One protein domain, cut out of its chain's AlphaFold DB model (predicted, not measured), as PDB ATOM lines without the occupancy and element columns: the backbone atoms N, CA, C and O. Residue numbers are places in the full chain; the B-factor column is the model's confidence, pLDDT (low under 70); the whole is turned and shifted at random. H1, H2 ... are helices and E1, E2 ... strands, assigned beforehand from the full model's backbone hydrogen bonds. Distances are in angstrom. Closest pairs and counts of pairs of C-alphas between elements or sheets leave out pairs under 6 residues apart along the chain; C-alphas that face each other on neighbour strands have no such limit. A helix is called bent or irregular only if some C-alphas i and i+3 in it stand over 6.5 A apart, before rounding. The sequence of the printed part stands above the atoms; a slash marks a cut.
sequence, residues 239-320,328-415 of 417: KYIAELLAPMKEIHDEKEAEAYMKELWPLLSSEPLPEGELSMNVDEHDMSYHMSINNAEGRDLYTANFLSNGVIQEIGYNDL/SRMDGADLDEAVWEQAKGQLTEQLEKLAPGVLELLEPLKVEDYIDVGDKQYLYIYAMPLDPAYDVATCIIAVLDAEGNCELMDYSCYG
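Overview. This is residues 239 to 320 and 328 to 415 of the 417 residues of the protein "Nicotinamidase-related amidase" of Clostridiales bacterium (UniProt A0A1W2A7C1). One long, twisted sheet of nine strands makes a wall, with two helices, H2 and H3, end to end over one face and the other face bare. Two antiparallel meanders, each strand the neighbour of the one before, make most of it: E1 E2 E3 E4 and E6 E7 E8 E9, side by side where E4 pairs with E9. The printed part has 170 residues, with three named helices and nine named strands in the order H1 H2 E1 E2 E3 E4 E5 H3 E6 E7 E8 E9. The sheet's order is E1 E2 E3 E4 E9 E8 E7 E6 E5, all antiparallel; the class is mixed, in two layers. The whole is compact, with a radius of gyration of the C-alphas of 16.3 A, and flat, spanning 46 by 43 by 22 A.

Arrangement. H1, residues 239 to 244, only grazes the sheet, with residues 241 to 242. H2, residues 254 to 268, is on the sheet at a height over the sheet of 8.8 A. E1, residues 277 to 282, is an edge strand and forms a hairpin with E2, residues 289 to 294; N 279 and O 292 are 2.8 A apart. E3, residues 300 to 306, forms hairpins with E2, where N 291 and O 304 are 2.9 A apart, and with E4, residues 312 to 317, where N 303 and O 316 are 2.8 A apart. H2 runs across the strands, at 65 degrees to E2 on the local plane; its closest C-alphas to E3 are Met 261 and Ala 304, 6.2 A. E5, residues 329 to 331, is the other edge strand. H3, residues 337 to 354, is on the same face as H2, at a height over the sheet of 8.2 A. With residues 350 to 354 alone it touches H2, at a shallow tilt of 20 degrees, opposite ways; Leu 267 and Leu 354 have the closest C-alphas, 7.0 A. E6, residues 366 to 372, pairs with E5, N 330 and O 370 being 2.8 A apart, and with E7, residues 376 to 383, N 371 and O 378 being 2.8 A apart. E8, residues 393 to 401, pairs with E7, N 379 and O 398 being 2.8 A apart. E9, residues 406 to 414, pairs with E8, N 395 and O 412 being 2.9 A apart, and with E4, N 315 and O 411 being 2.8 A apart. H3's closest C-alphas to E9 are Ala 343 and Cys 406, 5.2 A. Every O i to N i+4 pair of H1 is within hydrogen-bond range, against 7 of 11 in H2 and 13 of 14 in H3.

Along the chain. H1 begins at C-alpha 239, (25.322, 59.066, 2.990). H2 is 21.6 A long and irregular, but only just: C-alphas 263 and 266 are 6.7 A apart. H3 is 25.0 A long, E8 26.0 A and E7 22.4 A. E9, 22.6 A long, bends by 60 degrees at residue 409 and ends at C-alpha 414, (36.687, 52.133, 3.855).

Size, cuts and confidence. The C-alphas farthest apart, of Glu 284 and Ala 338, are 46.6 A apart. Residues 321 to 327 are not printed, and C-alphas 320 and 328 are 18.8 A apart across this cut. The link from H3 to E6 is long, with 11 residues. The mean pLDDT of the printed part is 79.8; 27 residues are under 70, among them 239 to 246 and 388 to 393.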
ATOM      1  N   LYS A 239      25.584  57.652   3.199       47.16
ATOM      2  CA  LYS A 239      25.322  59.066   2.990       47.16
ATOM      3  C   LYS A 239      26.585  59.916   2.755       47.16
ATOM      4  O   LYS A 239      26.501  60.844   1.963       47.16
ATOM      5  N   TYR A 240      27.736  59.630   3.369       54.31
ATOM      6  CA  TYR A 240      28.977  60.394   3.216       54.31
ATOM      7  C   TYR A 240      29.737  60.030   1.938       54.31
ATOM      8  O   TYR A 240      30.098  60.940   1.190       54.31
ATOM      9  N   ILE A 241      29.911  58.738   1.627       53.16
ATOM     10  CA  ILE A 241      30.489  58.301   0.344       53.16
ATOM     11  C   ILE A 241      29.616  58.783  -0.827       53.16
ATOM     12  O   ILE A 241      30.132  59.340  -1.796       53.16
ATOM     13  N   ALA A 242      28.289  58.658  -0.715       53.75
ATOM     14  CA  ALA A 242      27.343  59.078  -1.748       53.75
ATOM     15  C   ALA A 242      27.201  60.609  -1.901       53.75
ATOM     16  O   ALA A 242      26.798  61.074  -2.970       53.75
ATOM     17  N   GLU A 243      27.480  61.401  -0.855       58.81
ATOM     18  CA  GLU A 243      27.474  62.874  -0.912       58.81
ATOM     19  C   GLU A 243      28.803  63.456  -1.431       58.81
ATOM     20  O   GLU A 243      28.791  64.539  -2.026       58.81
ATOM     21  N   LEU A 244      29.931  62.765  -1.212       59.69
ATOM     22  CA  LEU A 244      31.275  63.233  -1.575       59.69
ATOM     23  C   LEU A 244      31.748  62.733  -2.945       59.69
ATOM     24  O   LEU A 244      32.381  63.498  -3.677       59.69
ATOM     25  N   LEU A 245      31.435  61.486  -3.307       65.88
ATOM     26  CA  LEU A 245      31.776  60.921  -4.611       65.88
ATOM     27  C   LEU A 245      30.650  61.155  -5.619       65.88
ATOM     28  O   LEU A 245      29.460  61.102  -5.309       65.88
ATOM     29  N   ALA A 246      31.033  61.437  -6.862       66.75
ATOM     30  CA  ALA A 246      30.067  61.676  -7.919       66.75
ATOM     31  C   ALA A 246      29.295  60.380  -8.246       66.75
ATOM     32  O   ALA A 246      29.929  59.360  -8.522       66.75
ATOM     33  N   PRO A 247      27.947  60.407  -8.301       74.38
ATOM     34  CA  PRO A 247      27.164  59.261  -8.748       74.38
ATOM     35  C   PRO A 247      27.602  58.809 -10.142       74.38
ATOM     36  O   PRO A 247      27.706  59.629 -11.062       74.38
ATOM     37  N   MET A 248      27.810  57.506 -10.309       79.44
ATOM     38  CA  MET A 248      28.270  56.930 -11.574       79.44
ATOM     39  C   MET A 248      27.112  56.375 -12.403       79.44
ATOM     40  O   MET A 248      27.078  56.551 -13.625       79.44
ATOM     41  N   LYS A 249      26.155  55.700 -11.751       84.19
ATOM     42  CA  LYS A 249      25.073  54.969 -12.418       84.19
ATOM     43  C   LYS A 249      23.929  54.691 -11.448       84.19
ATOM     44  O   LYS A 249      24.158  54.140 -10.390       84.19
ATOM     45  N   GLU A 250      22.691  55.002 -11.818       87.69
ATOM     46  CA  GLU A 250      21.541  54.516 -11.043       87.69
ATOM     47  C   GLU A 250      21.303  53.031 -11.356       87.69
ATOM     48  O   GLU A 250      21.223  52.649 -12.526       87.69
ATOM     49  N   ILE A 251      21.224  52.213 -10.308       86.62
ATOM     50  CA  ILE A 251      21.017  50.766 -10.353       86.62
ATOM     51  C   ILE A 251      19.705  50.478  -9.629       86.62
ATOM     52  O   ILE A 251      19.511  50.882  -8.483       86.62
ATOM     53  N   HIS A 252      18.772  49.825 -10.318       85.38
ATOM     54  CA  HIS A 252      17.415  49.632  -9.806       85.38
ATOM     55  C   HIS A 252      17.065  48.178  -9.499       85.38
ATOM     56  O   HIS A 252      16.070  47.924  -8.817       85.38
ATOM     57  N   ASP A 253      17.826  47.227 -10.037       86.00
ATOM     58  CA  ASP A 253      17.586  45.802  -9.854       86.00
ATOM     59  C   ASP A 253      18.873  44.970  -9.964       86.00
ATOM     60  O   ASP A 253      19.903  45.426 -10.460       86.00
ATOM     61  N   GLU A 254      18.793  43.717  -9.510       87.19
ATOM     62  CA  GLU A 254      19.892  42.739  -9.535       87.19
ATOM     63  C   GLU A 254      20.496  42.554 -10.937       87.19
ATOM     64  O   GLU A 254      21.691  42.315 -11.094       87.19
ATOM     65  N   LYS A 255      19.687  42.685 -11.994       91.00
ATOM     66  CA  LYS A 255      20.159  42.494 -13.367       91.00
ATOM     67  C   LYS A 255      20.999  43.682 -13.833       91.00
ATOM     68  O   LYS A 255      21.964  43.498 -14.578       91.00
ATOM     69  N   GLU A 256      20.618  44.894 -13.446       92.06
ATOM     70  CA  GLU A 256      21.416  46.098 -13.661       92.06
ATOM     71  C   GLU A 256      22.705  46.070 -12.834       92.06
ATOM     72  O   GLU A 256      23.748  46.448 -13.373       92.06
ATOM     73  N   ALA A 257      22.661  45.546 -11.604       90.00
ATOM     74  CA  ALA A 257      23.835  45.338 -10.757       90.00
ATOM     75  C   ALA A 257      24.815  44.325 -11.373       90.00
ATOM     76  O   ALA A 257      25.987  44.639 -11.565       90.00
ATOM     77  N   GLU A 258      24.330  43.162 -11.822       93.12
ATOM     78  CA  GLU A 258      25.151  42.166 -12.523       93.12
ATOM     79  C   GLU A 258      25.785  42.735 -13.798       93.12
ATOM     80  O   GLU A 258      26.958  42.487 -14.092       93.12
ATOM     81  N   ALA A 259      25.020  43.502 -14.579       93.31
ATOM     82  CA  ALA A 259      25.555  44.164 -15.762       93.31
ATOM     83  C   ALA A 259      26.633  45.188 -15.389       93.31
ATOM     84  O   ALA A 259      27.650  45.267 -16.075       93.31
ATOM     85  N   TYR A 260      26.424  45.942 -14.309       92.31
ATOM     86  CA  TYR A 260      27.372  46.938 -13.835       92.31
ATOM     87  C   TYR A 260      28.669  46.307 -13.323       92.31
ATOM     88  O   TYR A 260      29.730  46.667 -13.819       92.31
ATOM     89  N   MET A 261      28.600  45.277 -12.473       91.00
ATOM     90  CA  MET A 261      29.766  44.495 -12.045       91.00
ATOM     91  C   MET A 261      30.612  44.047 -13.250       91.00
ATOM     92  O   MET A 261      31.832  44.187 -13.264       91.00
ATOM     93  N   LYS A 262      29.976  43.545 -14.312       91.12
ATOM     94  CA  LYS A 262      30.683  43.107 -15.528       91.12
ATOM     95  C   LYS A 262      31.279  44.262 -16.336       91.12
ATOM     96  O   LYS A 262      32.280  44.063 -17.021       91.12
ATOM     97  N   GLU A 263      30.672  45.447 -16.285       91.19
ATOM     98  CA  GLU A 263      31.185  46.672 -16.911       91.19
ATOM     99  C   GLU A 263      32.423  47.228 -16.195       91.19
ATOM    100  O   GLU A 263      33.215  47.914 -16.840       91.19
ATOM    101  N   LEU A 264      32.605  46.920 -14.906       89.31
ATOM    102  CA  LEU A 264      33.762  47.360 -14.123       89.31
ATOM    103  C   LEU A 264      35.019  46.520 -14.377       89.31
ATOM    104  O   LEU A 264      36.123  47.041 -14.273       89.31
ATOM    105  N   TRP A 265      34.879  45.256 -14.785       89.19
ATOM    106  CA  TRP A 265      36.018  44.357 -15.014       89.19
ATOM    107  C   TRP A 265      37.125  44.933 -15.925       89.19
ATOM    108  O   TRP A 265      38.294  44.879 -15.541       89.19
ATOM    109  N   PRO A 266      36.815  45.561 -17.080       85.88
ATOM    110  CA  PRO A 266      37.830  46.184 -17.931       85.88
ATOM    111  C   PRO A 266      38.582  47.364 -17.292       85.88
ATOM    112  O   PRO A 266      39.527  47.867 -17.900       85.88
ATOM    113  N   LEU A 267      38.129  47.867 -16.136       82.38
ATOM    114  CA  LEU A 267      38.820  48.903 -15.364       82.38
ATOM    115  C   LEU A 267      39.926  48.320 -14.477       82.38
ATOM    116  O   LEU A 267      40.867  49.046 -14.172       82.38
ATOM    117  N   LEU A 268      39.824  47.041 -14.107       78.12
ATOM    118  CA  LEU A 268      40.828  46.314 -13.325       78.12
ATOM    119  C   LEU A 268      41.769  45.490 -14.201       78.12
ATOM    120  O   LEU A 268      42.962  45.395 -13.939       78.12
ATOM    121  N   SER A 269      41.233  44.862 -15.246       77.94
ATOM    122  CA  SER A 269      41.990  43.896 -16.029       77.94
ATOM    123  C   SER A 269      41.764  44.054 -17.523       77.94
ATOM    124  O   SER A 269      40.656  44.299 -18.002       77.94
ATOM    125  N   SER A 270      42.839  43.854 -18.282       76.75
ATOM    126  CA  SER A 270      42.779  43.733 -19.739       76.75
ATOM    127  C   SER A 270      42.400  42.321 -20.212       76.75
ATOM    128  O   SER A 270      42.105  42.128 -21.397       76.75
ATOM    129  N   GLU A 271      42.368  41.345 -19.300       82.62
ATOM    130  CA  GLU A 271      41.976  39.965 -19.578       82.62
ATOM    131  C   GLU A 271      40.446  39.816 -19.694       82.62
ATOM    132  O   GLU A 271      39.685  40.703 -19.302       82.62
ATOM    133  N   PRO A 272      39.933  38.711 -20.258       86.94
ATOM    134  CA  PRO A 272      38.508  38.402 -20.208       86.94
ATOM    135  C   PRO A 272      38.019  38.189 -18.769       86.94
ATOM    136  O   PRO A 272      38.748  37.647 -17.944       86.94
ATOM    137  N   LEU A 273      36.756  38.545 -18.505       86.88
ATOM    138  CA  LEU A 273      36.088  38.257 -17.231       86.88
ATOM    139  C   LEU A 273      36.233  36.759 -16.886       86.88
ATOM    140  O   LEU A 273      35.970  35.928 -17.766       86.88
ATOM    141  N   PRO A 274      36.622  36.403 -15.649       85.25
ATOM    142  CA  PRO A 274      36.839  35.016 -15.264       85.25
ATOM    143  C   PRO A 274      35.567  34.169 -15.397       85.25
ATOM    144  O   PRO A 274      34.448  34.634 -15.173       85.25
ATOM    145  N   GLU A 275      35.744  32.894 -15.756       87.50
ATOM    146  CA  GLU A 275      34.659  31.911 -15.729       87.50
ATOM    147  C   GLU A 275      34.466  31.394 -14.296       87.50
ATOM    148  O   GLU A 275      35.392  30.838 -13.706       87.50
ATOM    149  N   GLY A 276      33.256  31.537 -13.756       86.38
ATOM    150  CA  GLY A 276      32.922  31.116 -12.397       86.38
ATOM    151  C   GLY A 276      31.424  31.164 -12.102       86.38
ATOM    152  O   GLY A 276      30.616  31.505 -12.972       86.38
ATOM    153  N   GLU A 277      31.056  30.780 -10.884       88.75
ATOM    154  CA  GLU A 277      29.702  30.931 -10.351       88.75
ATOM    155  C   GLU A 277      29.533  32.345  -9.794       88.75
ATOM    156  O   GLU A 277      30.378  32.812  -9.045       88.75
ATOM    157  N   LEU A 278      28.469  33.041 -10.195       90.25
ATOM    158  CA  LEU A 278      28.167  34.374  -9.681       90.25
ATOM    159  C   LEU A 278      27.391  34.247  -8.367       90.25
ATOM    160  O   LEU A 278      26.301  33.669  -8.362       90.25
ATOM    161  N   SER A 279      27.919  34.843  -7.307       86.69
ATOM    162  CA  SER A 279      27.218  35.096  -6.057       86.69
ATOM    163  C   SER A 279      26.788  36.570  -5.988       86.69
ATOM    164  O   SER A 279      27.434  37.456  -6.555       86.69
ATOM    165  N   MET A 280      25.643  36.830  -5.356       86.31
ATOM    166  CA  MET A 280      25.131  38.181  -5.133       86.31
ATOM    167  C   MET A 280      24.389  38.225  -3.801       86.31
ATOM    168  O   MET A 280      23.522  37.385  -3.547       86.31
ATOM    169  N   ASN A 281      24.705  39.238  -3.004       82.81
ATOM    170  CA  ASN A 281      23.958  39.661  -1.835       82.81
ATOM    171  C   ASN A 281      23.538  41.130  -2.029       82.81
ATOM    172  O   ASN A 281      24.269  41.915  -2.634       82.81
ATOM    173  N   VAL A 282      22.337  41.473  -1.579       78.06
ATOM    174  CA  VAL A 282      21.770  42.821  -1.681       78.06
ATOM    175  C   VAL A 282      21.339  43.229  -0.286       78.06
ATOM    176  O   VAL A 282      20.503  42.538   0.305       78.06
ATOM    177  N   ASP A 283      21.855  44.346   0.216       70.62
ATOM    178  CA  ASP A 283      21.318  44.910   1.448       70.62
ATOM    179  C   ASP A 283      20.006  45.643   1.138       70.62
ATOM    180  O   ASP A 283      19.938  46.589   0.350       70.62
ATOM    181  N   GLU A 284      18.909  45.173   1.732       65.56
ATOM    182  CA  GLU A 284      17.584  45.763   1.533       65.56
ATOM    183  C   GLU A 284      17.418  47.133   2.226       65.56
ATOM    184  O   GLU A 284      16.445  47.843   1.939       65.56
ATOM    185  N   HIS A 285      18.314  47.513   3.146       58.66
ATOM    186  CA  HIS A 285      18.231  48.770   3.895       58.66
ATOM    187  C   HIS A 285      18.686  49.975   3.071       58.66
ATOM    188  O   HIS A 285      18.029  51.023   3.124       58.66
ATOM    189  N   ASP A 286      19.753  49.820   2.290       58.66
ATOM    190  CA  ASP A 286      20.384  50.896   1.519       58.66
ATOM    191  C   ASP A 286      20.543  50.600   0.018       58.66
ATOM    192  O   ASP A 286      20.847  51.508  -0.768       58.66
ATOM    193  N   MET A 287      20.187  49.385  -0.409       65.62
ATOM    194  CA  MET A 287      20.295  48.921  -1.791       65.62
ATOM    195  C   MET A 287      21.749  48.874  -2.290       65.62
ATOM    196  O   MET A 287      21.997  49.139  -3.474       65.62
ATOM    197  N   SER A 288      22.704  48.567  -1.412       77.50
ATOM    198  CA  SER A 288      24.057  48.159  -1.784       77.50
ATOM    199  C   SER A 288      24.065  46.745  -2.380       77.50
ATOM    200  O   SER A 288      23.194  45.905  -2.121       77.50
ATOM    201  N   TYR A 289      25.030  46.499  -3.263       81.75
ATOM    202  CA  TYR A 289      25.199  45.233  -3.964       81.75
ATOM    203  C   TYR A 289      26.583  44.676  -3.668       81.75
ATOM    204  O   TYR A 289      27.576  45.310  -4.019       81.75
ATOM    205  N   HIS A 290      26.627  43.466  -3.118       85.88
ATOM    206  CA  HIS A 290      27.850  42.706  -2.893       85.88
ATOM    207  C   HIS A 290      27.875  41.521  -3.844       85.88
ATOM    208  O   HIS A 290      26.986  40.665  -3.816       85.88
ATOM    209  N   MET A 291      28.857  41.481  -4.736       87.88
ATOM    210  CA  MET A 291      28.890  40.496  -5.811       87.88
ATOM    211  C   MET A 291      30.254  39.842  -5.917       87.88
ATOM    212  O   MET A 291      31.276  40.526  -5.860       87.88
ATOM    213  N   SER A 292      30.277  38.536  -6.180       89.44
ATOM    214  CA  SER A 292      31.524  37.838  -6.482       89.44
ATOM    215  C   SER A 292      31.387  36.773  -7.567       89.44
ATOM    216  O   SER A 292      30.315  36.220  -7.804       89.44
ATOM    217  N   ILE A 293      32.477  36.514  -8.293       89.25
ATOM    218  CA  ILE A 293      32.603  35.384  -9.219       89.25
ATOM    219  C   ILE A 293      33.526  34.355  -8.577       89.25
ATOM    220  O   ILE A 293      34.729  34.587  -8.480       89.25
ATOM    221  N   ASN A 294      32.990  33.202  -8.194       83.25
ATOM    222  CA  ASN A 294      33.719  32.132  -7.524       83.25
ATOM    223  C   ASN A 294      34.202  31.061  -8.504       83.25
ATOM    224  O   ASN A 294      33.502  30.677  -9.446       83.25
ATOM    225  N   ASN A 295      35.383  30.500  -8.256       80.88
ATOM    226  CA  ASN A 295      35.809  29.281  -8.940       80.88
ATOM    227  C   ASN A 295      35.064  28.038  -8.407       80.88
ATOM    228  O   ASN A 295      34.317  28.090  -7.435       80.88
ATOM    229  N   ALA A 296      35.311  26.876  -9.021       77.88
ATOM    230  CA  ALA A 296      34.681  25.612  -8.624       77.88
ATOM    231  C   ALA A 296      35.043  25.124  -7.200       77.88
ATOM    232  O   ALA A 296      34.441  24.165  -6.719       77.88
ATOM    233  N   GLU A 297      36.036  25.737  -6.555       75.12
ATOM    234  CA  GLU A 297      36.459  25.467  -5.176       75.12
ATOM    235  C   GLU A 297      35.841  26.462  -4.178       75.12
ATOM    236  O   GLU A 297      36.122  26.370  -2.989       75.12
ATOM    237  N   GLY A 298      35.002  27.397  -4.646       73.12
ATOM    238  CA  GLY A 298      34.334  28.408  -3.823       73.12
ATOM    239  C   GLY A 298      35.149  29.681  -3.583       73.12
ATOM    240  O   GLY A 298      34.677  30.563  -2.882       73.12
ATOM    241  N   ARG A 299      36.344  29.824  -4.171       71.94
ATOM    242  CA  ARG A 299      37.202  31.004  -3.961       71.94
ATOM    243  C   ARG A 299      36.827  32.150  -4.895       71.94
ATOM    244  O   ARG A 299      36.629  31.898  -6.087       71.94
ATOM    245  N   ASP A 300      36.786  33.376  -4.378       77.06
ATOM    246  CA  ASP A 300      36.496  34.579  -5.162       77.06
ATOM    247  C   ASP A 300      37.616  34.873  -6.165       77.06
ATOM    248  O   ASP A 300      38.786  34.988  -5.807       77.06
ATOM    249  N   LEU A 301      37.246  34.997  -7.437       81.81
ATOM    250  CA  LEU A 301      38.111  35.422  -8.539       81.81
ATOM    251  C   LEU A 301      37.993  36.920  -8.801       81.81
ATOM    252  O   LEU A 301      38.941  37.541  -9.269       81.81
ATOM    253  N   TYR A 302      36.807  37.469  -8.560       87.25
ATOM    254  CA  TYR A 302      36.459  38.858  -8.810       87.25
ATOM    255  C   TYR A 302      35.346  39.266  -7.848       87.25
ATOM    256  O   TYR A 302      34.327  38.576  -7.805       87.25
ATOM    257  N   THR A 303      35.531  40.359  -7.118       87.56
ATOM    258  CA  THR A 303      34.568  40.944  -6.179       87.56
ATOM    259  C   THR A 303      34.225  42.373  -6.596       87.56
ATOM    260  O   THR A 303      35.046  43.083  -7.183       87.56
ATOM    261  N   ALA A 304      32.990  42.792  -6.332       89.19
ATOM    262  CA  ALA A 304      32.558  44.173  -6.493       89.19
ATOM    263  C   ALA A 304      31.447  44.507  -5.491       89.19
ATOM    264  O   ALA A 304      30.396  43.863  -5.505       89.19
ATOM    265  N   ASN A 305      31.676  45.556  -4.703       87.62
ATOM    266  CA  ASN A 305      30.743  46.147  -3.757       87.62
ATOM    267  C   ASN A 305      30.451  47.592  -4.179       87.62
ATOM    268  O   ASN A 305      31.368  48.406  -4.349       87.62
ATOM    269  N   PHE A 306      29.179  47.914  -4.404       85.31
ATOM    270  CA  PHE A 306      28.775  49.247  -4.845       85.31
ATOM    271  C   PHE A 306      27.349  49.607  -4.429       85.31
ATOM    272  O   PHE A 306      26.453  48.765  -4.358       85.31
ATOM    273  N   LEU A 307      27.130  50.905  -4.250       81.38
ATOM    274  CA  LEU A 307      25.843  51.493  -3.901       81.38
ATOM    275  C   LEU A 307      24.882  51.535  -5.099       81.38
ATOM    276  O   LEU A 307      25.289  51.530  -6.266       81.38
ATOM    277  N   SER A 308      23.588  51.716  -4.827       82.69
ATOM    278  CA  SER A 308      22.551  51.900  -5.860       82.69
ATOM    279  C   SER A 308      22.742  53.127  -6.770       82.69
ATOM    280  O   SER A 308      22.138  53.208  -7.840       82.69
ATOM    281  N   ASN A 309      23.590  54.086  -6.387       80.69
ATOM    282  CA  ASN A 309      24.002  55.222  -7.225       80.69
ATOM    283  C   ASN A 309      25.314  54.962  -8.006       80.69
ATOM    284  O   ASN A 309      25.842  55.871  -8.666       80.69
ATOM    285  N   GLY A 310      25.819  53.727  -7.956       81.25
ATOM    286  CA  GLY A 310      26.988  53.253  -8.687       81.25
ATOM    287  C   GLY A 310      28.312  53.697  -8.079       81.25
ATOM    288  O   GLY A 310      29.342  53.570  -8.729       81.25
ATOM    289  N   VAL A 311      28.316  54.263  -6.872       81.62
ATOM    290  CA  VAL A 311      29.572  54.522  -6.171       81.62
ATOM    291  C   VAL A 311      30.155  53.190  -5.705       81.62
ATOM    292  O   VAL A 311      29.466  52.402  -5.063       81.62
ATOM    293  N   ILE A 312      31.409  52.940  -6.071       84.38
ATOM    294  CA  ILE A 312      32.128  51.703  -5.760       84.38
ATOM    295  C   ILE A 312      32.776  51.854  -4.385       84.38
ATOM    296  O   ILE A 312      33.556  52.787  -4.175       84.38
ATOM    297  N   GLN A 313      32.448  50.940  -3.477       78.50
ATOM    298  CA  GLN A 313      33.079  50.817  -2.161       78.50
ATOM    299  C   GLN A 313      34.317  49.930  -2.254       78.50
ATOM    300  O   GLN A 313      35.385  50.316  -1.792       78.50
ATOM    301  N   GLU A 314      34.198  48.791  -2.929       83.50
ATOM    302  CA  GLU A 314      35.280  47.822  -3.082       83.50
ATOM    303  C   GLU A 314      35.177  47.134  -4.439       83.50
ATOM    304  O   GLU A 314      34.086  46.864  -4.946       83.50
ATOM    305  N   ILE A 315      36.318  46.859  -5.056       85.75
ATOM    306  CA  ILE A 315      36.395  46.060  -6.268       85.75
ATOM    307  C   ILE A 315      37.792  45.451  -6.380       85.75
ATOM    308  O   ILE A 315      38.792  46.167  -6.347       85.75
ATOM    309  N   GLY A 316      37.859  44.137  -6.561       83.50
ATOM    310  CA  GLY A 316      39.127  43.419  -6.532       83.50
ATOM    311  C   GLY A 316      39.100  42.165  -7.386       83.50
ATOM    312  O   GLY A 316      38.047  41.562  -7.592       83.50
ATOM    313  N   TYR A 317      40.251  41.749  -7.912       76.50
ATOM    314  CA  TYR A 317      40.380  40.432  -8.534       76.50
ATOM    315  C   TYR A 317      41.589  39.665  -8.008       76.50
ATOM    316  O   TYR A 317      42.708  40.174  -7.948       76.50
ATOM    317  N   ASN A 318      41.359  38.398  -7.668       66.88
ATOM    318  CA  ASN A 318      42.371  37.522  -7.097       66.88
ATOM    319  C   ASN A 318      43.022  36.695  -8.212       66.88
ATOM    320  O   ASN A 318      42.421  35.759  -8.749       66.88
ATOM    321  N   ASP A 319      44.266  37.025  -8.570       60.28
ATOM    322  CA  ASP A 319      45.071  36.186  -9.462       60.28
ATOM    323  C   ASP A 319      45.561  34.947  -8.687       60.28
ATOM    324  O   ASP A 319      46.395  35.040  -7.789       60.28
ATOM    325  N   LEU A 320      45.011  33.777  -9.036       46.16
ATOM    326  CA  LEU A 320      45.113  32.475  -8.353       46.16
ATOM    327  C   LEU A 320      46.527  31.864  -8.230       46.16
ATOM    328  O   LEU A 320      46.654  30.680  -7.892       46.16
ATOM    329  N   SER A 328      60.268  38.586  -1.157       54.00
ATOM    330  CA  SER A 328      60.462  39.429   0.015       54.00
ATOM    331  C   SER A 328      59.567  40.660  -0.082       54.00
ATOM    332  O   SER A 328      59.627  41.385  -1.073       54.00
ATOM    333  N   ARG A 329      58.768  40.900   0.962       64.00
ATOM    334  CA  ARG A 329      58.108  42.187   1.195       64.00
ATOM    335  C   ARG A 329      59.191  43.245   1.416       64.00
ATOM    336  O   ARG A 329      60.112  43.030   2.207       64.00
ATOM    337  N   MET A 330      59.112  44.337   0.674       69.25
ATOM    338  CA  MET A 330      60.045  45.459   0.700       69.25
ATOM    339  C   MET A 330      59.315  46.701   1.206       69.25
ATOM    340  O   MET A 330      58.118  46.859   0.963       69.25
ATOM    341  N   ASP A 331      60.033  47.568   1.915       74.25
ATOM    342  CA  ASP A 331      59.499  48.847   2.381       74.25
ATOM    343  C   ASP A 331      59.173  49.732   1.168       74.25
ATOM    344  O   ASP A 331      59.961  49.813   0.221       74.25
ATOM    345  N   GLY A 332      58.020  50.403   1.171       71.94
ATOM    346  CA  GLY A 332      57.630  51.310   0.093       71.94
ATOM    347  C   GLY A 332      58.639  52.441  -0.140       71.94
ATOM    348  O   GLY A 332      58.784  52.911  -1.270       71.94
ATOM    349  N   ALA A 333      59.404  52.829   0.886       79.19
ATOM    350  CA  ALA A 333      60.484  53.807   0.779       79.19
ATOM    351  C   ALA A 333      61.687  53.320  -0.051       79.19
ATOM    352  O   ALA A 333      62.474  54.150  -0.519       79.19
ATOM    353  N   ASP A 334      61.836  52.006  -0.245       85.12
ATOM    354  CA  ASP A 334      62.888  51.418  -1.080       85.12
ATOM    355  C   ASP A 334      62.531  51.427  -2.578       85.12
ATOM    356  O   ASP A 334      63.406  51.194  -3.422       85.12
ATOM    357  N   LEU A 335      61.273  51.724  -2.932       84.75
ATOM    358  CA  LEU A 335      60.844  51.840  -4.322       84.75
ATOM    359  C   LEU A 335      61.478  53.077  -4.975       84.75
ATOM    360  O   LEU A 335      61.447  54.183  -4.435       84.75
ATOM    361  N   ASP A 336      62.043  52.905  -6.174       89.06
ATOM    362  CA  ASP A 336      62.657  54.011  -6.910       89.06
ATOM    363  C   ASP A 336      61.635  55.131  -7.173       89.06
ATOM    364  O   ASP A 336      60.558  54.904  -7.721       89.06
ATOM    365  N   GLU A 337      61.987  56.364  -6.802       89.12
ATOM    366  CA  GLU A 337      61.080  57.517  -6.874       89.12
ATOM    367  C   GLU A 337      60.571  57.774  -8.303       89.12
ATOM    368  O   GLU A 337      59.413  58.144  -8.493       89.12
ATOM    369  N   ALA A 338      61.398  57.549  -9.332       88.81
ATOM    370  CA  ALA A 338      60.966  57.734 -10.717       88.81
ATOM    371  C   ALA A 338      60.006  56.623 -11.165       88.81
ATOM    372  O   ALA A 338      59.078  56.892 -11.933       88.81
ATOM    373  N   VAL A 339      60.215  55.400 -10.671       87.94
ATOM    374  CA  VAL A 339      59.305  54.268 -10.873       87.94
ATOM    375  C   VAL A 339      57.958  54.542 -10.203       87.94
ATOM    376  O   VAL A 339      56.918  54.409 -10.854       87.94
ATOM    377  N   TRP A 340      57.967  55.009  -8.952       91.31
ATOM    378  CA  TRP A 340      56.746  55.377  -8.239       91.31
ATOM    379  C   TRP A 340      55.978  56.491  -8.952       91.31
ATOM    380  O   TRP A 340      54.787  56.345  -9.204       91.31
ATOM    381  N   GLU A 341      56.636  57.579  -9.353       90.62
ATOM    382  CA  GLU A 341      55.952  58.693 -10.022       90.62
ATOM    383  C   GLU A 341      55.331  58.282 -11.371       90.62
ATOM    384  O   GLU A 341      54.251  58.759 -11.735       90.62
ATOM    385  N   GLN A 342      55.957  57.349 -12.101       88.25
ATOM    386  CA  GLN A 342      55.371  56.760 -13.308       88.25
ATOM    387  C   GLN A 342      54.139  55.894 -12.994       88.25
ATOM    388  O   GLN A 342      53.118  56.021 -13.679       88.25
ATOM    389  N   ALA A 343      54.227  55.028 -11.982       91.19
ATOM    390  CA  ALA A 343      53.132  54.156 -11.558       91.19
ATOM    391  C   ALA A 343      51.939  54.973 -11.039       91.19
ATOM    392  O   ALA A 343      50.809  54.810 -11.499       91.19
ATOM    393  N   LYS A 344      52.213  55.947 -10.168       92.56
ATOM    394  CA  LYS A 344      51.241  56.878  -9.592       92.56
ATOM    395  C   LYS A 344      50.454  57.644 -10.651       92.56
ATOM    396  O   LYS A 344      49.248  57.823 -10.496       92.56
ATOM    397  N   GLY A 345      51.106  58.076 -11.735       90.75
ATOM    398  CA  GLY A 345      50.428  58.735 -12.853       90.75
ATOM    399  C   GLY A 345      49.386  57.835 -13.525       90.75
ATOM    400  O   GLY A 345      48.259  58.267 -13.760       90.75
ATOM    401  N   GLN A 346      49.731  56.568 -13.772       91.81
ATOM    402  CA  GLN A 346      48.819  55.584 -14.371       91.81
ATOM    403  C   GLN A 346      47.702  55.167 -13.411       91.81
ATOM    404  O   GLN A 346      46.560  54.993 -13.842       91.81
ATOM    405  N   LEU A 347      48.005  55.037 -12.119       90.44
ATOM    406  CA  LEU A 347      47.009  54.740 -11.090       90.44
ATOM    407  C   LEU A 347      46.015  55.879 -10.923       90.44
ATOM    408  O   LEU A 347      44.818  55.635 -10.865       90.44
ATOM    409  N   THR A 348      46.487  57.124 -10.943       90.88
ATOM    410  CA  THR A 348      45.620  58.307 -10.891       90.88
ATOM    411  C   THR A 348      44.590  58.293 -12.025       90.88
ATOM    412  O   THR A 348      43.405  58.517 -11.795       90.88
ATOM    413  N   GLU A 349      45.005  57.961 -13.252       89.75
ATOM    414  CA  GLU A 349      44.081  57.847 -14.390       89.75
ATOM    415  C   GLU A 349      43.087  56.680 -14.273       89.75
ATOM    416  O   GLU A 349      42.008  56.741 -14.867       89.75
ATOM    417  N   GLN A 350      43.452  55.602 -13.576       89.62
ATOM    418  CA  GLN A 350      42.572  54.457 -13.322       89.62
ATOM    419  C   GLN A 350      41.559  54.778 -12.222       89.62
ATOM    420  O   GLN A 350      40.363  54.596 -12.435       89.62
ATOM    421  N   LEU A 351      42.016  55.352 -11.108       87.50
ATOM    422  CA  LEU A 351      41.172  55.775  -9.992       87.50
ATOM    423  C   LEU A 351      40.134  56.808 -10.430       87.50
ATOM    424  O   LEU A 351      38.972  56.660 -10.094       87.50
ATOM    425  N   GLU A 352      40.489  57.779 -11.272       86.75
ATOM    426  CA  GLU A 352      39.510  58.751 -11.787       86.75
ATOM    427  C   GLU A 352      38.446  58.138 -12.716       86.75
ATOM    428  O   GLU A 352      37.395  58.738 -12.935       86.75
ATOM    429  N   LYS A 353      38.690  56.952 -13.291       86.06
ATOM    430  CA  LYS A 353      37.658  56.206 -14.037       86.06
ATOM    431  C   LYS A 353      36.786  55.362 -13.114       86.06
ATOM    432  O   LYS A 353      35.633  55.116 -13.456       86.06
ATOM    433  N   LEU A 354      37.365  54.892 -12.014       83.06
ATOM    434  CA  LEU A 354      36.736  53.994 -11.057       83.06
ATOM    435  C   LEU A 354      35.880  54.760 -10.038       83.06
ATOM    436  O   LEU A 354      34.717  54.441  -9.837       83.06
ATOM    437  N   ALA A 355      36.443  55.807  -9.445       80.06
ATOM    438  CA  ALA A 355      35.832  56.662  -8.440       80.06
ATOM    439  C   ALA A 355      36.198  58.135  -8.733       80.06
ATOM    440  O   ALA A 355      37.137  58.684  -8.151       80.06
ATOM    441  N   PRO A 356      35.485  58.795  -9.666       83.25
ATOM    442  CA  PRO A 356      35.785  60.167 -10.063       83.25
ATOM    443  C   PRO A 356      35.783  61.134  -8.871       83.25
ATOM    444  O   PRO A 356      34.804  61.204  -8.123       83.25
ATOM    445  N   GLY A 357      36.855  61.917  -8.729       79.88
ATOM    446  CA  GLY A 357      37.015  62.893  -7.647       79.88
ATOM    447  C   GLY A 357      37.511  62.323  -6.313       79.88
ATOM    448  O   GLY A 357      37.747  63.105  -5.393       79.88
ATOM    449  N   VAL A 358      37.738  61.007  -6.199       80.31
ATOM    450  CA  VAL A 358      38.244  60.389  -4.958       80.31
ATOM    451  C   VAL A 358      39.589  60.979  -4.529       80.31
ATOM    452  O   VAL A 358      39.816  61.239  -3.354       80.31
ATOM    453  N   LEU A 359      40.466  61.300  -5.484       85.94
ATOM    454  CA  LEU A 359      41.796  61.841  -5.200       85.94
ATOM    455  C   LEU A 359      41.768  63.262  -4.624       85.94
ATOM    456  O   LEU A 359      42.754  63.693  -4.029       85.94
ATOM    457  N   GLU A 360      40.664  63.998  -4.780       83.88
ATOM    458  CA  GLU A 360      40.490  65.313  -4.149       83.88
ATOM    459  C   GLU A 360      40.161  65.207  -2.654       83.88
ATOM    460  O   GLU A 360      40.244  66.207  -1.941       83.88
ATOM    461  N   LEU A 361      39.796  64.010  -2.186       78.31
ATOM    462  CA  LEU A 361      39.423  63.725  -0.801       78.31
ATOM    463  C   LEU A 361      40.576  63.119   0.003       78.31
ATOM    464  O   LEU A 361      40.483  63.050   1.226       78.31
ATOM    465  N   LEU A 362      41.658  62.714  -0.664       81.88
ATOM    466  CA  LEU A 362      42.736  61.924  -0.082       81.88
ATOM    467  C   LEU A 362      44.039  62.714   0.057       81.88
ATOM    468  O   LEU A 362      44.388  63.575  -0.758       81.88
ATOM    469  N   GLU A 363      44.798  62.392   1.100       85.88
ATOM    470  CA  GLU A 363      46.218  62.692   1.166       85.88
ATOM    471  C   GLU A 363      46.948  62.121  -0.066       85.88
ATOM    472  O   GLU A 363      46.462  61.198  -0.726       85.88
ATOM    473  N   PRO A 364      48.145  62.639  -0.405       88.62
ATOM    474  CA  PRO A 364      48.923  62.078  -1.499       88.62
ATOM    475  C   PRO A 364      49.132  60.574  -1.315       88.62
ATOM    476  O   PRO A 364      49.610  60.165  -0.259       88.62
ATOM    477  N   LEU A 365      48.843  59.792  -2.362       89.44
ATOM    478  CA  LEU A 365      49.085  58.347  -2.380       89.44
ATOM    479  C   LEU A 365      50.521  58.030  -1.940       89.44
ATOM    480  O   LEU A 365      51.469  58.674  -2.425       89.44
ATOM    481  N   LYS A 366      50.660  57.028  -1.071       85.50
ATOM    482  CA  LYS A 366      51.937  56.497  -0.588       85.50
ATOM    483  C   LYS A 366      51.953  54.987  -0.774       85.50
ATOM    484  O   LYS A 366      50.960  54.324  -0.500       85.50
ATOM    485  N   VAL A 367      53.078  54.472  -1.256       85.81
ATOM    486  CA  VAL A 367      53.364  53.039  -1.201       85.81
ATOM    487  C   VAL A 367      53.817  52.759   0.223       85.81
ATOM    488  O   VAL A 367      54.810  53.340   0.660       85.81
ATOM    489  N   GLU A 368      53.078  51.926   0.941       80.75
ATOM    490  CA  GLU A 368      53.466  51.494   2.286       80.75
ATOM    491  C   GLU A 368      54.469  50.342   2.178       80.75
ATOM    492  O   GLU A 368      55.508  50.335   2.835       80.75
ATOM    493  N   ASP A 369      54.217  49.410   1.262       77.56
ATOM    494  CA  ASP A 369      55.102  48.290   0.979       77.56
ATOM    495  C   ASP A 369      54.868  47.721  -0.422       77.56
ATOM    496  O   ASP A 369      53.912  48.071  -1.117       77.56
ATOM    497  N   TYR A 370      55.771  46.850  -0.864       75.56
ATOM    498  CA  TYR A 370      55.586  46.117  -2.109       75.56
ATOM    499  C   TYR A 370      56.244  44.738  -2.095       75.56
ATOM    500  O   TYR A 370      57.160  44.461  -1.321       75.56
ATOM    501  N   ILE A 371      55.795  43.865  -2.993       72.00
ATOM    502  CA  ILE A 371      56.359  42.530  -3.205       72.00
ATOM    503  C   ILE A 371      56.992  42.482  -4.591       72.00
ATOM    504  O   ILE A 371      56.302  42.645  -5.596       72.00
ATOM    505  N   ASP A 372      58.297  42.219  -4.658       76.12
ATOM    506  CA  ASP A 372      59.023  42.053  -5.920       76.12
ATOM    507  C   ASP A 372      59.164  40.570  -6.284       76.12
ATOM    508  O   ASP A 372      59.883  39.813  -5.626       76.12
ATOM    509  N   VAL A 373      58.493  40.150  -7.357       69.75
ATOM    510  CA  VAL A 373      58.556  38.770  -7.870       69.75
ATOM    511  C   VAL A 373      59.473  38.635  -9.095       69.75
ATOM    512  O   VAL A 373      59.515  37.586  -9.740       69.75
ATOM    513  N   GLY A 374      60.250  39.675  -9.406       76.06
ATOM    514  CA  GLY A 374      61.270  39.723 -10.450       76.06
ATOM    515  C   GLY A 374      60.806  40.373 -11.752       76.06
ATOM    516  O   GLY A 374      61.471  41.279 -12.248       76.06
ATOM    517  N   ASP A 375      59.707  39.900 -12.343       78.62
ATOM    518  CA  ASP A 375      59.114  40.489 -13.558       78.62
ATOM    519  C   ASP A 375      57.926  41.419 -13.269       78.62
ATOM    520  O   ASP A 375      57.472  42.135 -14.164       78.62
ATOM    521  N   LYS A 376      57.449  41.414 -12.021       80.75
ATOM    522  CA  LYS A 376      56.362  42.247 -11.515       80.75
ATOM    523  C   LYS A 376      56.661  42.710 -10.089       80.75
ATOM    524  O   LYS A 376      57.314  41.996  -9.326       80.75
ATOM    525  N   GLN A 377      56.123  43.865  -9.730       82.19
ATOM    526  CA  GLN A 377      56.080  44.388  -8.372       82.19
ATOM    527  C   GLN A 377      54.619  44.617  -7.984       82.19
ATOM    528  O   GLN A 377      53.889  45.294  -8.702       82.19
ATOM    529  N   TYR A 378      54.182  44.038  -6.873       80.31
ATOM    530  CA  TYR A 378      52.845  44.250  -6.323       80.31
ATOM    531  C   TYR A 378      52.942  45.342  -5.269       80.31
ATOM    532  O   TYR A 378      53.596  45.141  -4.252       80.31
ATOM    533  N   LEU A 379      52.357  46.499  -5.544       81.88
ATOM    534  CA  LEU A 379      52.397  47.673  -4.685       81.88
ATOM    535  C   LEU A 379      51.183  47.663  -3.760       81.88
ATOM    536  O   LEU A 379      50.055  47.544  -4.242       81.88
ATOM    537  N   TYR A 380      51.423  47.845  -2.466       79.06
ATOM    538  CA  TYR A 380      50.395  48.130  -1.478       79.06
ATOM    539  C   TYR A 380      50.412  49.629  -1.174       79.06
ATOM    540  O   TYR A 380      51.422  50.198  -0.747       79.06
ATOM    541  N   ILE A 381      49.305  50.294  -1.492       82.69
ATOM    542  CA  ILE A 381      49.192  51.750  -1.489       82.69
ATOM    543  C   ILE A 381      48.064  52.150  -0.556       82.69
ATOM    544  O   ILE A 381      46.951  51.631  -0.640       82.69
ATOM    545  N   TYR A 382      48.349  53.135   0.283       79.12
ATOM    546  CA  TYR A 382      47.409  53.637   1.264       79.12
ATOM    547  C   TYR A 382      47.303  55.162   1.195       79.12
ATOM    548  O   TYR A 382      48.279  55.874   0.919       79.12
ATOM    549  N   ALA A 383      46.095  55.676   1.425       81.06
ATOM    550  CA  ALA A 383      45.837  57.104   1.510       81.06
ATOM    551  C   ALA A 383      44.771  57.423   2.562       81.06
ATOM    552  O   ALA A 383      43.648  56.926   2.514       81.06
ATOM    553  N   MET A 384      45.145  58.302   3.493       78.56
ATOM    554  CA  MET A 384      44.246  58.873   4.495       78.56
ATOM    555  C   MET A 384      43.364  59.972   3.882       78.56
ATOM    556  O   MET A 384      43.763  60.583   2.890       78.56
ATOM    557  N   PRO A 385      42.216  60.299   4.486       74.81
ATOM    558  CA  PRO A 385      41.399  61.435   4.071       74.81
ATOM    559  C   PRO A 385      42.075  62.775   4.403       74.81
ATOM    560  O   PRO A 385      42.758  62.917   5.418       74.81
ATOM    561  N   LEU A 386      41.862  63.799   3.568       72.94
ATOM    562  CA  LEU A 386      42.383  65.158   3.800       72.94
ATOM    563  C   LEU A 386      41.713  65.876   4.967       72.94
ATOM    564  O   LEU A 386      42.336  66.726   5.609       72.94
ATOM    565  N   ASP A 387      40.429  65.612   5.188       70.38
ATOM    566  CA  ASP A 387      39.696  66.162   6.316       70.38
ATOM    567  C   ASP A 387      39.442  65.026   7.315       70.38
ATOM    568  O   ASP A 387      38.729  64.081   6.991       70.38
ATOM    569  N   PRO A 388      40.038  65.104   8.518       61.66
ATOM    570  CA  PRO A 388      39.954  64.060   9.535       61.66
ATOM    571  C   PRO A 388      38.562  63.947  10.168       61.66
ATOM    572  O   PRO A 388      38.369  63.130  11.059       61.66
ATOM    573  N   ALA A 389      37.604  64.800   9.786       54.88
ATOM    574  CA  ALA A 389      36.192  64.580  10.085       54.88
ATOM    575  C   ALA A 389      35.556  63.522   9.169       54.88
ATOM    576  O   ALA A 389      34.445  63.079   9.454       54.88
ATOM    577  N   TYR A 390      36.226  63.162   8.072       56.88
ATOM    578  CA  TYR A 390      35.854  62.040   7.235       56.88
ATOM    579  C   TYR A 390      36.664  60.843   7.677       56.88
ATOM    580  O   TYR A 390      37.872  60.789   7.482       56.88
ATOM    581  N   ASP A 391      35.967  59.876   8.240       54.50
ATOM    582  CA  ASP A 391      36.468  58.528   8.342       54.50
ATOM    583  C   ASP A 391      36.352  57.931   6.960       54.50
ATOM    584  O   ASP A 391      35.366  57.274   6.702       54.50
ATOM    585  N   VAL A 392      37.279  58.190   6.035       58.50
ATOM    586  CA  VAL A 392      37.352  57.468   4.753       58.50
ATOM    587  C   VAL A 392      38.812  57.288   4.337       58.50
ATOM    588  O   VAL A 392      39.451  58.248   3.915       58.50
ATOM    589  N   ALA A 393      39.349  56.076   4.436       66.81
ATOM    590  CA  ALA A 393      40.673  55.718   3.939       66.81
ATOM    591  C   ALA A 393      40.566  54.887   2.657       66.81
ATOM    592  O   ALA A 393      39.649  54.083   2.484       66.81
ATOM    593  N   THR A 394      41.527  55.056   1.753       76.00
ATOM    594  CA  THR A 394      41.593  54.281   0.513       76.00
ATOM    595  C   THR A 394      42.794  53.350   0.532       76.00
ATOM    596  O   THR A 394      43.932  53.788   0.719       76.00
ATOM    597  N   CYS A 395      42.524  52.068   0.299       79.12
ATOM    598  CA  CYS A 395      43.512  51.019   0.104       79.12
ATOM    599  C   CYS A 395      43.514  50.598  -1.368       79.12
ATOM    600  O   CYS A 395      42.458  50.446  -1.985       79.12
ATOM    601  N   ILE A 396      44.704  50.447  -1.941       83.56
ATOM    602  CA  ILE A 396      44.903  50.100  -3.344       83.56
ATOM    603  C   ILE A 396      45.976  49.019  -3.440       83.56
ATOM    604  O   ILE A 396      47.076  49.177  -2.905       83.56
ATOM    605  N   ILE A 397      45.691  47.974  -4.213       82.62
ATOM    606  CA  ILE A 397      46.704  47.023  -4.675       82.62
ATOM    607  C   ILE A 397      46.897  47.233  -6.170       82.62
ATOM    608  O   ILE A 397      45.936  47.277  -6.940       82.62
ATOM    609  N   ALA A 398      48.152  47.351  -6.595       85.19
ATOM    610  CA  ALA A 398      48.498  47.530  -7.997       85.19
ATOM    611  C   ALA A 398      49.648  46.620  -8.423       85.19
ATOM    612  O   ALA A 398      50.566  46.369  -7.649       85.19
ATOM    613  N   VAL A 399      49.643  46.173  -9.678       85.88
ATOM    614  CA  VAL A 399      50.788  45.488 -10.288       85.88
ATOM    615  C   VAL A 399      51.537  46.453 -11.171       85.88
ATOM    616  O   VAL A 399      50.968  47.027 -12.093       85.88
ATOM    617  N   LEU A 400      52.836  46.547 -10.948       86.75
ATOM    618  CA  LEU A 400      53.783  47.197 -11.826       86.75
ATOM    619  C   LEU A 400      54.596  46.132 -12.573       86.75
ATOM    620  O   LEU A 400      55.229  45.286 -11.945       86.75
ATOM    621  N   ASP A 401      54.590  46.154 -13.901       87.44
ATOM    622  CA  ASP A 401      55.424  45.260 -14.711       87.44
ATOM    623  C   ASP A 401      56.840  45.819 -14.957       87.44
ATOM    624  O   ASP A 401      57.155  46.976 -14.660       87.44
ATOM    625  N   ALA A 402      57.720  44.990 -15.524       83.12
ATOM    626  CA  ALA A 402      59.097  45.367 -15.848       83.12
ATOM    627  C   ALA A 402      59.217  46.507 -16.887       83.12
ATOM    628  O   ALA A 402      60.274  47.138 -17.000       83.12
ATOM    629  N   GLU A 403      58.167  46.772 -17.663       85.38
ATOM    630  CA  GLU A 403      58.072  47.884 -18.609       85.38
ATOM    631  C   GLU A 403      57.591  49.193 -17.950       85.38
ATOM    632  O   GLU A 403      57.627  50.256 -18.585       85.38
ATOM    633  N   GLY A 404      57.202  49.137 -16.675       85.00
ATOM    634  CA  GLY A 404      56.690  50.259 -15.900       85.00
ATOM    635  C   GLY A 404      55.214  50.561 -16.169       85.00
ATOM    636  O   GLY A 404      54.779  51.696 -15.940       85.00
ATOM    637  N   ASN A 405      54.448  49.602 -16.696       88.88
ATOM    638  CA  ASN A 405      52.993  49.700 -16.763       88.88
ATOM    639  C   ASN A 405      52.412  49.302 -15.406       88.88
ATOM    640  O   ASN A 405      52.802  48.284 -14.841       88.88
ATOM    641  N   CYS A 406      51.498  50.120 -14.891       89.56
ATOM    642  CA  CYS A 406      50.868  49.912 -13.597       89.56
ATOM    643  C   CYS A 406      49.375  49.646 -13.790       89.56
ATOM    644  O   CYS A 406      48.671  50.495 -14.337       89.56
ATOM    645  N   GLU A 407      48.890  48.505 -13.315       86.06
ATOM    646  CA  GLU A 407      47.488  48.086 -13.391       86.06
ATOM    647  C   GLU A 407      46.896  47.959 -11.984       86.06
ATOM    648  O   GLU A 407      47.529  47.411 -11.083       86.06
ATOM    649  N   LEU A 408      45.689  48.489 -11.793       85.38
ATOM    650  CA  LEU A 408      44.917  48.357 -10.561       85.38
ATOM    651  C   LEU A 408      44.430  46.907 -10.402       85.38
ATOM    652  O   LEU A 408      43.815  46.364 -11.313       85.38
ATOM    653  N   MET A 409      44.675  46.287  -9.248       80.94
ATOM    654  CA  MET A 409      44.123  44.967  -8.910       80.94
ATOM    655  C   MET A 409      42.950  45.050  -7.961       80.94
ATOM    656  O   MET A 409      41.971  44.329  -8.134       80.94
ATOM    657  N   ASP A 410      43.100  45.911  -6.966       80.94
ATOM    658  CA  ASP A 410      42.159  46.078  -5.880       80.94
ATOM    659  C   ASP A 410      42.039  47.559  -5.560       80.94
ATOM    660  O   ASP A 410      43.041  48.287  -5.521       80.94
ATOM    661  N   TYR A 411      40.808  47.997  -5.359       83.56
ATOM    662  CA  TYR A 411      40.485  49.294  -4.810       83.56
ATOM    663  C   TYR A 411      39.429  49.104  -3.742       83.56
ATOM    664  O   TYR A 411      38.370  48.537  -4.010       83.56
ATOM    665  N   SER A 412      39.695  49.691  -2.586       80.19
ATOM    666  CA  SER A 412      38.767  49.696  -1.474       80.19
ATOM    667  C   SER A 412      38.746  51.061  -0.798       80.19
ATOM    668  O   SER A 412      39.787  51.680  -0.556       80.19
ATOM    669  N   CYS A 413      37.545  51.545  -0.508       70.69
ATOM    670  CA  CYS A 413      37.274  52.814   0.146       70.69
ATOM    671  C   CYS A 413      36.500  52.521   1.430       70.69
ATOM    672  O   CYS A 413      35.297  52.274   1.396       70.69
ATOM    673  N   TYR A 414      37.216  52.508   2.549       59.66
ATOM    674  CA  TYR A 414      36.687  52.133   3.855       59.66
ATOM    675  C   TYR A 414      36.458  53.357   4.709       59.66
ATOM    676  O   TYR A 414      37.211  54.320   4.583       59.66
ATOM    677  N   GLY A 415      35.484  53.317   5.612       48.78
ATOM    678  CA  GLY A 415      35.272  54.432   6.507       48.78
ATOM    679  C   GLY A 415      36.186  54.381   7.726       48.78
ATOM    680  O   GLY A 415      36.011  53.487   8.518       48.78
TER     681      GLY A 415